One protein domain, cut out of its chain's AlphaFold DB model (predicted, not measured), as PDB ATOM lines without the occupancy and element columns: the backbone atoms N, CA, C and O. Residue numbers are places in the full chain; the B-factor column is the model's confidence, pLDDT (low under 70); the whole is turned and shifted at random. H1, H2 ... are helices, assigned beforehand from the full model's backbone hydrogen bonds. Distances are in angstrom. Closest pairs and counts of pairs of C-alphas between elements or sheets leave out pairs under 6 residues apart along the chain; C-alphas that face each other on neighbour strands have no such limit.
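AT A GLANCE: This is residues 13 to 78 of the 595 residues of the protein "Phage uncharacterized protein" of Thermosediminibacter oceani (strain ATCC BAA-1034 / DSM 16646 / JW/IW-1228P) (UniProt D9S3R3). Two helices, H1 and H2, joined by a tight link, cross steeply at 61 degrees, closest at the C-alphas of Thr 35 and Glu 50, and a third, short helix, H3, packs on residues 30 to 37 of H1. The first printed residues, 13 to 23, hold no named element and lie toward the end of the longest axis opposite the turn. The printed part has 66 residues with three named helices, in the order H1, H2, H3, and no named strand; its class is all helix. The whole is compact, with a radius of gyration of the C-alphas of 11.9 A, and its outline is elongated, the C-alphas spanning 37 by 21 by 19 A.

IN THESE COORDINATES: The printed part begins at Lys 13, with its C-alpha at (36.201, -36.291, -23.649). H1 runs over residues 24 to 42 and is the longest helix, 26.8 A from first to last C-alpha; C-alpha 24 is at (38.390, -37.073, -34.796). H2 covers residues 46 to 59 and is 19.8 A long from first to last C-alpha. H3 covers residues 70 to 75 and measures 8.7 A; its last C-alpha, that of Gly 75, is at (55.805, -39.730, -33.227).

HOW THE PARTS SIT: H1 touches H2 with residues 31 to 39 alone. The closest C-alphas of the two are those of Thr 35 and Glu 50, 5.2 A apart. H1 and H2 stand at a steep tilt of 61 degrees and run opposite ways. H1 touches H3 with residues 30 to 37 alone, and the closest C-alphas are those of Leu 34 and Val 74, 6.2 A apart. H1 and H3 run the same way at a steep tilt of 69 degrees, only just short of about perpendicular. H2 and H3 are close but not clearly touching, the closest C-alphas being those of Ile 57 and Leu 70, 7.6 A apart. These two run opposite ways at a steep tilt of 49 degrees. In H1, H2 and H3 every O i to N i+4 pair is within hydrogen-bond range.

THE WHOLE: The two C-alphas farthest apart are those of Asn 17 and Asn 43, at 37.5 A, and the first and last printed C-alphas, of Lys 13 and Ser 78, are 25.9 A apart. The printed part has no cut. The link from H1 to H2 is tight, with 3 residues, and the link from H2 to H3 is short, with 10 residues. The mean pLDDT of the printed part is 87.6, and the model's confidence is low, under 70, at residues 13 to 18.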
ATOM      1  N   LYS A  13      35.896 -36.859 -24.976       46.22
ATOM      2  CA  LYS A  13      36.201 -36.291 -23.649       46.22
ATOM      3  C   LYS A  13      37.683 -36.492 -23.324       46.22
ATOM      4  O   LYS A  13      38.017 -37.286 -22.446       46.22
ATOM      5  N   VAL A  14      38.572 -35.850 -24.075       49.09
ATOM      6  CA  VAL A  14      40.022 -35.881 -23.823       49.09
ATOM      7  C   VAL A  14      40.438 -34.493 -23.350       49.09
ATOM      8  O   VAL A  14      40.480 -33.569 -24.143       49.09
ATOM      9  N   GLY A  15      40.711 -34.373 -22.045       52.03
ATOM     10  CA  GLY A  15      41.398 -33.243 -21.408       52.03
ATOM     11  C   GLY A  15      40.747 -31.862 -21.562       52.03
ATOM     12  O   GLY A  15      41.075 -31.124 -22.484       52.03
ATOM     13  N   ASP A  16      39.959 -31.440 -20.568       51.75
ATOM     14  CA  ASP A  16      39.351 -30.094 -20.486       51.75
ATOM     15  C   ASP A  16      40.376 -28.921 -20.456       51.75
ATOM     16  O   ASP A  16      39.976 -27.762 -20.432       51.75
ATOM     17  N   ASN A  17      41.690 -29.200 -20.483       60.03
ATOM     18  CA  ASN A  17      42.782 -28.236 -20.277       60.03
ATOM     19  C   ASN A  17      43.814 -28.141 -21.430       60.03
ATOM     20  O   ASN A  17      44.883 -27.571 -21.216       60.03
ATOM     21  N   MET A  18      43.556 -28.698 -22.623       69.31
ATOM     22  CA  MET A  18      44.427 -28.474 -23.799       69.31
ATOM     23  C   MET A  18      44.046 -27.173 -24.523       69.31
ATOM     24  O   MET A  18      42.858 -26.900 -24.714       69.31
ATOM     25  N   ALA A  19      45.046 -26.393 -24.937       72.75
ATOM     26  CA  ALA A  19      44.898 -25.211 -25.782       72.75
ATOM     27  C   ALA A  19      44.401 -25.582 -27.187       72.75
ATOM     28  O   ALA A  19      43.614 -24.830 -27.764       72.75
ATOM     29  N   VAL A  20      44.789 -26.754 -27.707       77.75
ATOM     30  CA  VAL A  20      44.231 -27.297 -28.954       77.75
ATOM     31  C   VAL A  20      43.553 -28.641 -28.722       77.75
ATOM     32  O   VAL A  20      44.168 -29.632 -28.341       77.75
ATOM     33  N   GLN A  21      42.250 -28.683 -28.991       80.44
ATOM     34  CA  GLN A  21      41.456 -29.897 -28.835       80.44
ATOM     35  C   GLN A  21      41.697 -30.862 -30.013       80.44
ATOM     36  O   GLN A  21      41.533 -30.455 -31.168       80.44
ATOM     37  N   PRO A  22      42.068 -32.133 -29.758       81.00
ATOM     38  CA  PRO A  22      42.288 -33.118 -30.812       81.00
ATOM     39  C   PRO A  22      41.017 -33.384 -31.618       81.00
ATOM     40  O   PRO A  22      39.935 -33.594 -31.068       81.00
ATOM     41  N   THR A  23      41.153 -33.436 -32.938       87.50
ATOM     42  CA  THR A  23      40.044 -33.754 -33.837       87.50
ATOM     43  C   THR A  23      39.812 -35.264 -33.924       87.50
ATOM     44  O   THR A  23      40.667 -36.085 -33.578       87.50
ATOM     45  N   LYS A  24      38.654 -35.666 -34.460       87.62
ATOM     46  CA  LYS A  24      38.390 -37.073 -34.796       87.62
ATOM     47  C   LYS A  24      39.460 -37.641 -35.742       87.62
ATOM     48  O   LYS A  24      39.898 -38.773 -35.549       87.62
ATOM     49  N   GLU A  25      39.901 -36.847 -36.715       90.81
ATOM     50  CA  GLU A  25      40.946 -37.237 -37.664       90.81
ATOM     51  C   GLU A  25      42.289 -37.484 -36.966       90.81
ATOM     52  O   GLU A  25      43.004 -38.415 -37.331       90.81
ATOM     53  N   ASP A  26      42.615 -36.725 -35.916       92.44
ATOM     54  CA  ASP A  26      43.845 -36.925 -35.139       92.44
ATOM     55  C   ASP A  26      43.829 -38.251 -34.367       92.44
ATOM     56  O   ASP A  26      44.842 -38.950 -34.290       92.44
ATOM     57  N   ILE A  27      42.670 -38.645 -33.830       91.25
ATOM     58  CA  ILE A  27      42.496 -39.939 -33.152       91.25
ATOM     59  C   ILE A  27      42.607 -41.093 -34.157       91.25
ATOM     60  O   ILE A  27      43.248 -42.108 -33.871       91.25
ATOM     61  N   GLU A  28      42.011 -40.950 -35.341       94.25
ATOM     62  CA  GLU A  28      42.111 -41.942 -36.418       94.25
ATOM     63  C   GLU A  28      43.551 -42.072 -36.932       94.25
ATOM     64  O   GLU A  28      44.045 -43.189 -37.124       94.25
ATOM     65  N   LEU A  29      44.260 -40.948 -37.068       95.50
ATOM     66  CA  LEU A  29      45.678 -40.910 -37.400       95.50
ATOM     67  C   LEU A  29      46.505 -41.637 -36.332       95.50
ATOM     68  O   LEU A  29      47.295 -42.525 -36.659       95.50
ATOM     69  N   LEU A  30      46.286 -41.336 -35.050       95.94
ATOM     70  CA  LEU A  30      46.972 -42.002 -33.942       95.94
ATOM     71  C   LEU A  30      46.737 -43.516 -33.963       95.94
ATOM     72  O   LEU A  30      47.689 -44.294 -33.871       95.94
ATOM     73  N   LEU A  31      45.487 -43.948 -34.151       95.12
ATOM     74  CA  LEU A  31      45.134 -45.362 -34.267       95.12
ATOM     75  C   LEU A  31      45.844 -46.032 -35.451       95.12
ATOM     76  O   LEU A  31      46.391 -47.129 -35.293       95.12
ATOM     77  N   LYS A  32      45.872 -45.379 -36.618       95.56
ATOM     78  CA  LYS A  32      46.528 -45.883 -37.832       95.56
ATOM     79  C   LYS A  32      48.020 -46.136 -37.599       95.56
ATOM     80  O   LYS A  32      48.494 -47.247 -37.851       95.56
ATOM     81  N   TYR A  33      48.763 -45.148 -37.096       96.00
ATOM     82  CA  TYR A  33      50.217 -45.283 -36.924       96.00
ATOM     83  C   TYR A  33      50.594 -46.173 -35.741       96.00
ATOM     84  O   TYR A  33      51.562 -46.930 -35.832       96.00
ATOM     85  N   LEU A  34      49.784 -46.199 -34.679       95.19
ATOM     86  CA  LEU A  34      49.955 -47.165 -33.598       95.19
ATOM     87  C   LEU A  34      49.760 -48.603 -34.096       95.19
ATOM     88  O   LEU A  34      50.564 -49.484 -33.790       95.19
ATOM     89  N   THR A  35      48.739 -48.839 -34.924       94.00
ATOM     90  CA  THR A  35      48.500 -50.146 -35.557       94.00
ATOM     91  C   THR A  35      49.678 -50.544 -36.451       94.00
ATOM     92  O   THR A  35      50.169 -51.674 -36.350       94.00
ATOM     93  N   LYS A  36      50.192 -49.613 -37.273       92.50
ATOM     94  CA  LYS A  36      51.381 -49.809 -38.128       92.50
ATOM     95  C   LYS A  36      52.611 -50.212 -37.298       92.50
ATOM     96  O   LYS A  36      53.233 -51.229 -37.608       92.50
ATOM     97  N   SER A  37      52.905 -49.497 -36.208       91.12
ATOM     98  CA  SER A  37      54.023 -49.810 -35.299       91.12
ATOM     99  C   SER A  37      53.886 -51.199 -34.654       91.12
ATOM    100  O   SER A  37      54.820 -52.003 -34.684       91.12
ATOM    101  N   ILE A  38      52.701 -51.547 -34.137       91.81
ATOM    102  CA  ILE A  38      52.460 -52.863 -33.516       91.81
ATOM    103  C   ILE A  38      52.614 -53.989 -34.539       91.81
ATOM    104  O   ILE A  38      53.176 -55.040 -34.220       91.81
ATOM    105  N   THR A  39      52.131 -53.768 -35.761       90.94
ATOM    106  CA  THR A  39      52.210 -54.743 -36.854       90.94
ATOM    107  C   THR A  39      53.662 -55.025 -37.214       90.94
ATOM    108  O   THR A  39      54.061 -56.188 -37.229       90.94
ATOM    109  N   ALA A  40      54.473 -53.977 -37.376       86.56
ATOM    110  CA  ALA A  40      55.900 -54.108 -37.654       86.56
ATOM    111  C   ALA A  40      56.662 -54.849 -36.538       86.56
ATOM    112  O   ALA A  40      57.561 -55.634 -36.826       86.56
ATOM    113  N   LYS A  41      56.293 -54.644 -35.266       88.06
ATOM    114  CA  LYS A  41      56.980 -55.258 -34.114       88.06
ATOM    115  C   LYS A  41      56.563 -56.696 -33.822       88.06
ATOM    116  O   LYS A  41      57.373 -57.476 -33.335       88.06
ATOM    117  N   ARG A  42      55.283 -57.034 -34.020       88.44
ATOM    118  CA  ARG A  42      54.712 -58.325 -33.588       88.44
ATOM    119  C   ARG A  42      54.443 -59.301 -34.726       88.44
ATOM    120  O   ARG A  42      54.141 -60.452 -34.437       88.44
ATOM    121  N   ASN A  43      54.531 -58.854 -35.981       86.00
ATOM    122  CA  ASN A  43      54.240 -59.662 -37.165       86.00
ATOM    123  C   ASN A  43      52.869 -60.375 -37.081       86.00
ATOM    124  O   ASN A  43      52.747 -61.577 -37.312       86.00
ATOM    125  N   LEU A  44      51.836 -59.635 -36.660       87.62
ATOM    126  CA  LEU A  44      50.467 -60.130 -36.474       87.62
ATOM    127  C   LEU A  44      49.531 -59.609 -37.582       87.62
ATOM    128  O   LEU A  44      49.790 -58.537 -38.129       87.62
ATOM    129  N   PRO A  45      48.404 -60.295 -37.864       87.88
ATOM    130  CA  PRO A  45      47.394 -59.802 -38.801       87.88
ATOM    131  C   PRO A  45      46.811 -58.445 -38.384       87.88
ATOM    132  O   PRO A  45      46.558 -58.218 -37.198       87.88
ATOM    133  N   GLN A  46      46.506 -57.595 -39.371       84.50
ATOM    134  CA  GLN A  46      46.059 -56.209 -39.175       84.50
ATOM    135  C   GLN A  46      44.849 -56.066 -38.235       84.50
ATOM    136  O   GLN A  46      44.833 -55.188 -37.380       84.50
ATOM    137  N   GLN A  47      43.857 -56.958 -38.327       87.00
ATOM    138  CA  GLN A  47      42.680 -56.905 -37.446       87.00
ATOM    139  C   GLN A  47      43.060 -57.051 -35.964       87.00
ATOM    140  O   GLN A  47      42.576 -56.309 -35.112       87.00
ATOM    141  N   LYS A  48      43.983 -57.971 -35.647       89.56
ATOM    142  CA  LYS A  48      44.439 -58.185 -34.266       89.56
ATOM    143  C   LYS A  48      45.276 -57.013 -33.762       89.56
ATOM    144  O   LYS A  48      45.200 -56.672 -32.584       89.56
ATOM    145  N   THR A  49      46.095 -56.409 -34.620       90.69
ATOM    146  CA  THR A  49      46.928 -55.264 -34.230       90.69
ATOM    147  C   THR A  49      46.095 -54.011 -34.013       90.69
ATOM    148  O   THR A  49      46.357 -53.288 -33.054       90.69
ATOM    149  N   GLU A  50      45.040 -53.812 -34.801       91.12
ATOM    150  CA  GLU A  50      44.087 -52.720 -34.615       91.12
ATOM    151  C   GLU A  50      43.316 -52.855 -33.291       91.12
ATOM    152  O   GLU A  50      43.187 -51.887 -32.543       91.12
ATOM    153  N   GLU A  51      42.863 -54.061 -32.927       90.94
ATOM    154  CA  GLU A  51      42.238 -54.303 -31.617       90.94
ATOM    155  C   GLU A  51      43.183 -53.996 -30.447       90.94
ATOM    156  O   GLU A  51      42.770 -53.417 -29.438       90.94
ATOM    157  N   ILE A  52      44.459 -54.373 -30.568       92.00
ATOM    158  CA  ILE A  52      45.479 -54.053 -29.562       92.00
ATOM    159  C   ILE A  52      45.690 -52.537 -29.495       92.00
ATOM    160  O   ILE A  52      45.733 -51.986 -28.395       92.00
ATOM    161  N   ALA A  53      45.780 -51.858 -30.639       92.62
ATOM    162  CA  ALA A  53      45.938 -50.410 -30.708       92.62
ATOM    163  C   ALA A  53      44.765 -49.688 -30.025       92.62
ATOM    164  O   ALA A  53      44.991 -48.834 -29.170       92.62
ATOM    165  N   LYS A  54      43.519 -50.110 -30.287       92.44
ATOM    166  CA  LYS A  54      42.316 -49.587 -29.612       92.44
ATOM    167  C   LYS A  54      42.380 -49.765 -28.094       92.44
ATOM    168  O   LYS A  54      42.067 -48.836 -27.353       92.44
ATOM    169  N   LYS A  55      42.836 -50.926 -27.610       92.69
ATOM    170  CA  LYS A  55      43.033 -51.169 -26.168       92.69
ATOM    171  C   LYS A  55      44.111 -50.261 -25.568       92.69
ATOM    172  O   LYS A  55      43.945 -49.796 -24.444       92.69
ATOM    173  N   ILE A  56      45.197 -49.997 -26.297       92.81
ATOM    174  CA  ILE A  56      46.259 -49.079 -25.855       92.81
ATOM    175  C   ILE A  56      45.734 -47.643 -25.792       92.81
ATOM    176  O   ILE A  56      45.968 -46.976 -24.788       92.81
ATOM    177  N   ILE A  57      44.986 -47.183 -26.796       91.62
ATOM    178  CA  ILE A  57      44.346 -45.858 -26.772       91.62
ATOM    179  C   ILE A  57      43.393 -45.758 -25.575       91.62
ATOM    180  O   ILE A  57      43.507 -44.829 -24.786       91.62
ATOM    181  N   GLN A  58      42.534 -46.760 -25.352       88.44
ATOM    182  CA  GLN A  58      41.633 -46.790 -24.192       88.44
ATOM    183  C   GLN A  58      42.380 -46.714 -22.857       88.44
ATOM    184  O   GLN A  58      41.937 -46.021 -21.942       88.44
ATOM    185  N   LYS A  59      43.511 -47.417 -22.737       91.06
ATOM    186  CA  LYS A  59      44.343 -47.391 -21.529       91.06
ATOM    187  C   LYS A  59      44.977 -46.016 -21.289       91.06
ATOM    188  O   LYS A  59      45.160 -45.648 -20.137       91.06
ATOM    189  N   ASN A  60      45.291 -45.274 -22.351       89.75
ATOM    190  CA  ASN A  60      45.939 -43.959 -22.288       89.75
ATOM    191  C   ASN A  60      44.967 -42.790 -22.521       89.75
ATOM    192  O   ASN A  60      45.410 -41.678 -22.787       89.75
ATOM    193  N   LYS A  61      43.650 -43.015 -22.414       85.62
ATOM    194  CA  LYS A  61      42.608 -42.013 -22.713       85.62
ATOM    195  C   LYS A  61      42.760 -40.688 -21.949       85.62
ATOM    196  O   LYS A  61      42.265 -39.670 -22.409       85.62
ATOM    197  N   GLU A  62      43.421 -40.713 -20.792       85.00
ATOM    198  CA  GLU A  62      43.650 -39.535 -19.946       85.00
ATOM    199  C   GLU A  62      44.787 -38.642 -20.464       85.00
ATOM    200  O   GLU A  62      44.811 -37.458 -20.149       85.00
ATOM    201  N   ASN A  63      45.709 -39.179 -21.274       89.19
ATOM    202  CA  ASN A  63      46.804 -38.418 -21.877       89.19
ATOM    203  C   ASN A  63      47.196 -38.993 -23.251       89.19
ATOM    204  O   ASN A  63      48.234 -39.642 -23.421       89.19
ATOM    205  N   LEU A  64      46.341 -38.769 -24.249       90.88
ATOM    206  CA  LEU A  64      46.644 -39.164 -25.625       90.88
ATOM    207  C   LEU A  64      47.609 -38.187 -26.304       90.88
ATOM    208  O   LEU A  64      48.522 -38.636 -26.991       90.88
ATOM    209  N   PHE A  65      47.426 -36.885 -26.086       91.88
ATOM    210  CA  PHE A  65      48.072 -35.821 -26.862       91.88
ATOM    211  C   PHE A  65      48.749 -34.737 -26.013       91.88
ATOM    212  O   PHE A  65      49.340 -33.823 -26.567       91.88
ATOM    213  N   GLY A  66      48.664 -34.821 -24.684       89.12
ATOM    214  CA  GLY A  66      49.346 -33.882 -23.800       89.12
ATOM    215  C   GLY A  66      50.831 -34.208 -23.642       89.12
ATOM    216  O   GLY A  66      51.396 -35.051 -24.349       89.12
ATOM    217  N   TYR A  67      51.458 -33.564 -22.658       93.06
ATOM    218  CA  TYR A  67      52.888 -33.694 -22.386       93.06
ATOM    219  C   TYR A  67      53.314 -35.161 -22.257       93.06
ATOM    220  O   TYR A  67      52.802 -35.903 -21.410       93.06
ATOM    221  N   HIS A  68      54.227 -35.585 -23.137       93.81
ATOM    222  CA  HIS A  68      54.710 -36.967 -23.255       93.81
ATOM    223  C   HIS A  68      53.601 -38.046 -23.319       93.81
ATOM    224  O   HIS A  68      53.780 -39.162 -22.829       93.81
ATOM    225  N   GLY A  69      52.452 -37.723 -23.923       93.44
ATOM    226  CA  GLY A  69      51.325 -38.642 -24.101       93.44
ATOM    227  C   GLY A  69      51.561 -39.753 -25.135       93.44
ATOM    228  O   GLY A  69      52.667 -39.987 -25.628       93.44
ATOM    229  N   LEU A  70      50.495 -40.461 -25.515       94.75
ATOM    230  CA  LEU A  70      50.592 -41.551 -26.499       94.75
ATOM    231  C   LEU A  70      51.072 -41.074 -27.884       94.75
ATOM    232  O   LEU A  70      51.855 -41.772 -28.529       94.75
ATOM    233  N   ALA A  71      50.655 -39.889 -28.333       95.56
ATOM    234  CA  ALA A  71      51.088 -39.293 -29.596       95.56
ATOM    235  C   ALA A  71      52.597 -39.000 -29.619       95.56
ATOM    236  O   ALA A  71      53.240 -39.228 -30.643       95.56
ATOM    237  N   TYR A  72      53.184 -38.591 -28.487       97.06
ATOM    238  CA  TYR A  72      54.637 -38.461 -28.334       97.06
ATOM    239  C   TYR A  72      55.340 -39.803 -28.588       97.06
ATOM    240  O   TYR A  72      56.287 -39.892 -29.365       97.06
ATOM    241  N   ALA A  73      54.846 -40.893 -27.994       96.69
ATOM    242  CA  ALA A  73      55.446 -42.212 -28.194       96.69
ATOM    243  C   ALA A  73      55.349 -42.688 -29.657       96.69
ATOM    244  O   ALA A  73      56.304 -43.257 -30.184       96.69
ATOM    245  N   VAL A  74      54.220 -42.437 -30.328       96.88
ATOM    246  CA  VAL A  74      54.033 -42.810 -31.741       96.88
ATOM    247  C   VAL A  74      54.899 -41.948 -32.665       96.88
ATOM    248  O   VAL A  74      55.561 -42.481 -33.554       96.88
ATOM    249  N   GLY A  75      54.967 -40.634 -32.435       97.56
ATOM    250  CA  GLY A  75      55.805 -39.730 -33.227       97.56
ATOM    251  C   GLY A  75      57.303 -39.959 -33.046       97.56
ATOM    252  O   GLY A  75      58.075 -39.690 -33.965       97.56
ATOM    253  N   ALA A  76      57.737 -40.531 -31.919       97.44
ATOM    254  CA  ALA A  76      59.129 -40.929 -31.728       97.44
ATOM    255  C   ALA A  76      59.564 -42.048 -32.694       97.44
ATOM    256  O   ALA A  76      60.762 -42.189 -32.961       97.44
ATOM    257  N   GLU A  77      58.614 -42.842 -33.194       95.62
ATOM    258  CA  GLU A  77      58.846 -43.999 -34.067       95.62
ATOM    259  C   GLU A  77      58.461 -43.748 -35.524       95.62
ATOM    260  O   GLU A  77      58.793 -44.570 -36.375       95.62
ATOM    261  N   SER A  78      57.770 -42.643 -35.818       97.38
ATOM    262  CA  SER A  78      57.401 -42.299 -37.183       97.38
ATOM    263  C   SER A  78      57.485 -40.801 -37.450       97.38
ATOM    264  O   SER A  78      56.708 -40.017 -36.897       97.38
TER     265      SER A  78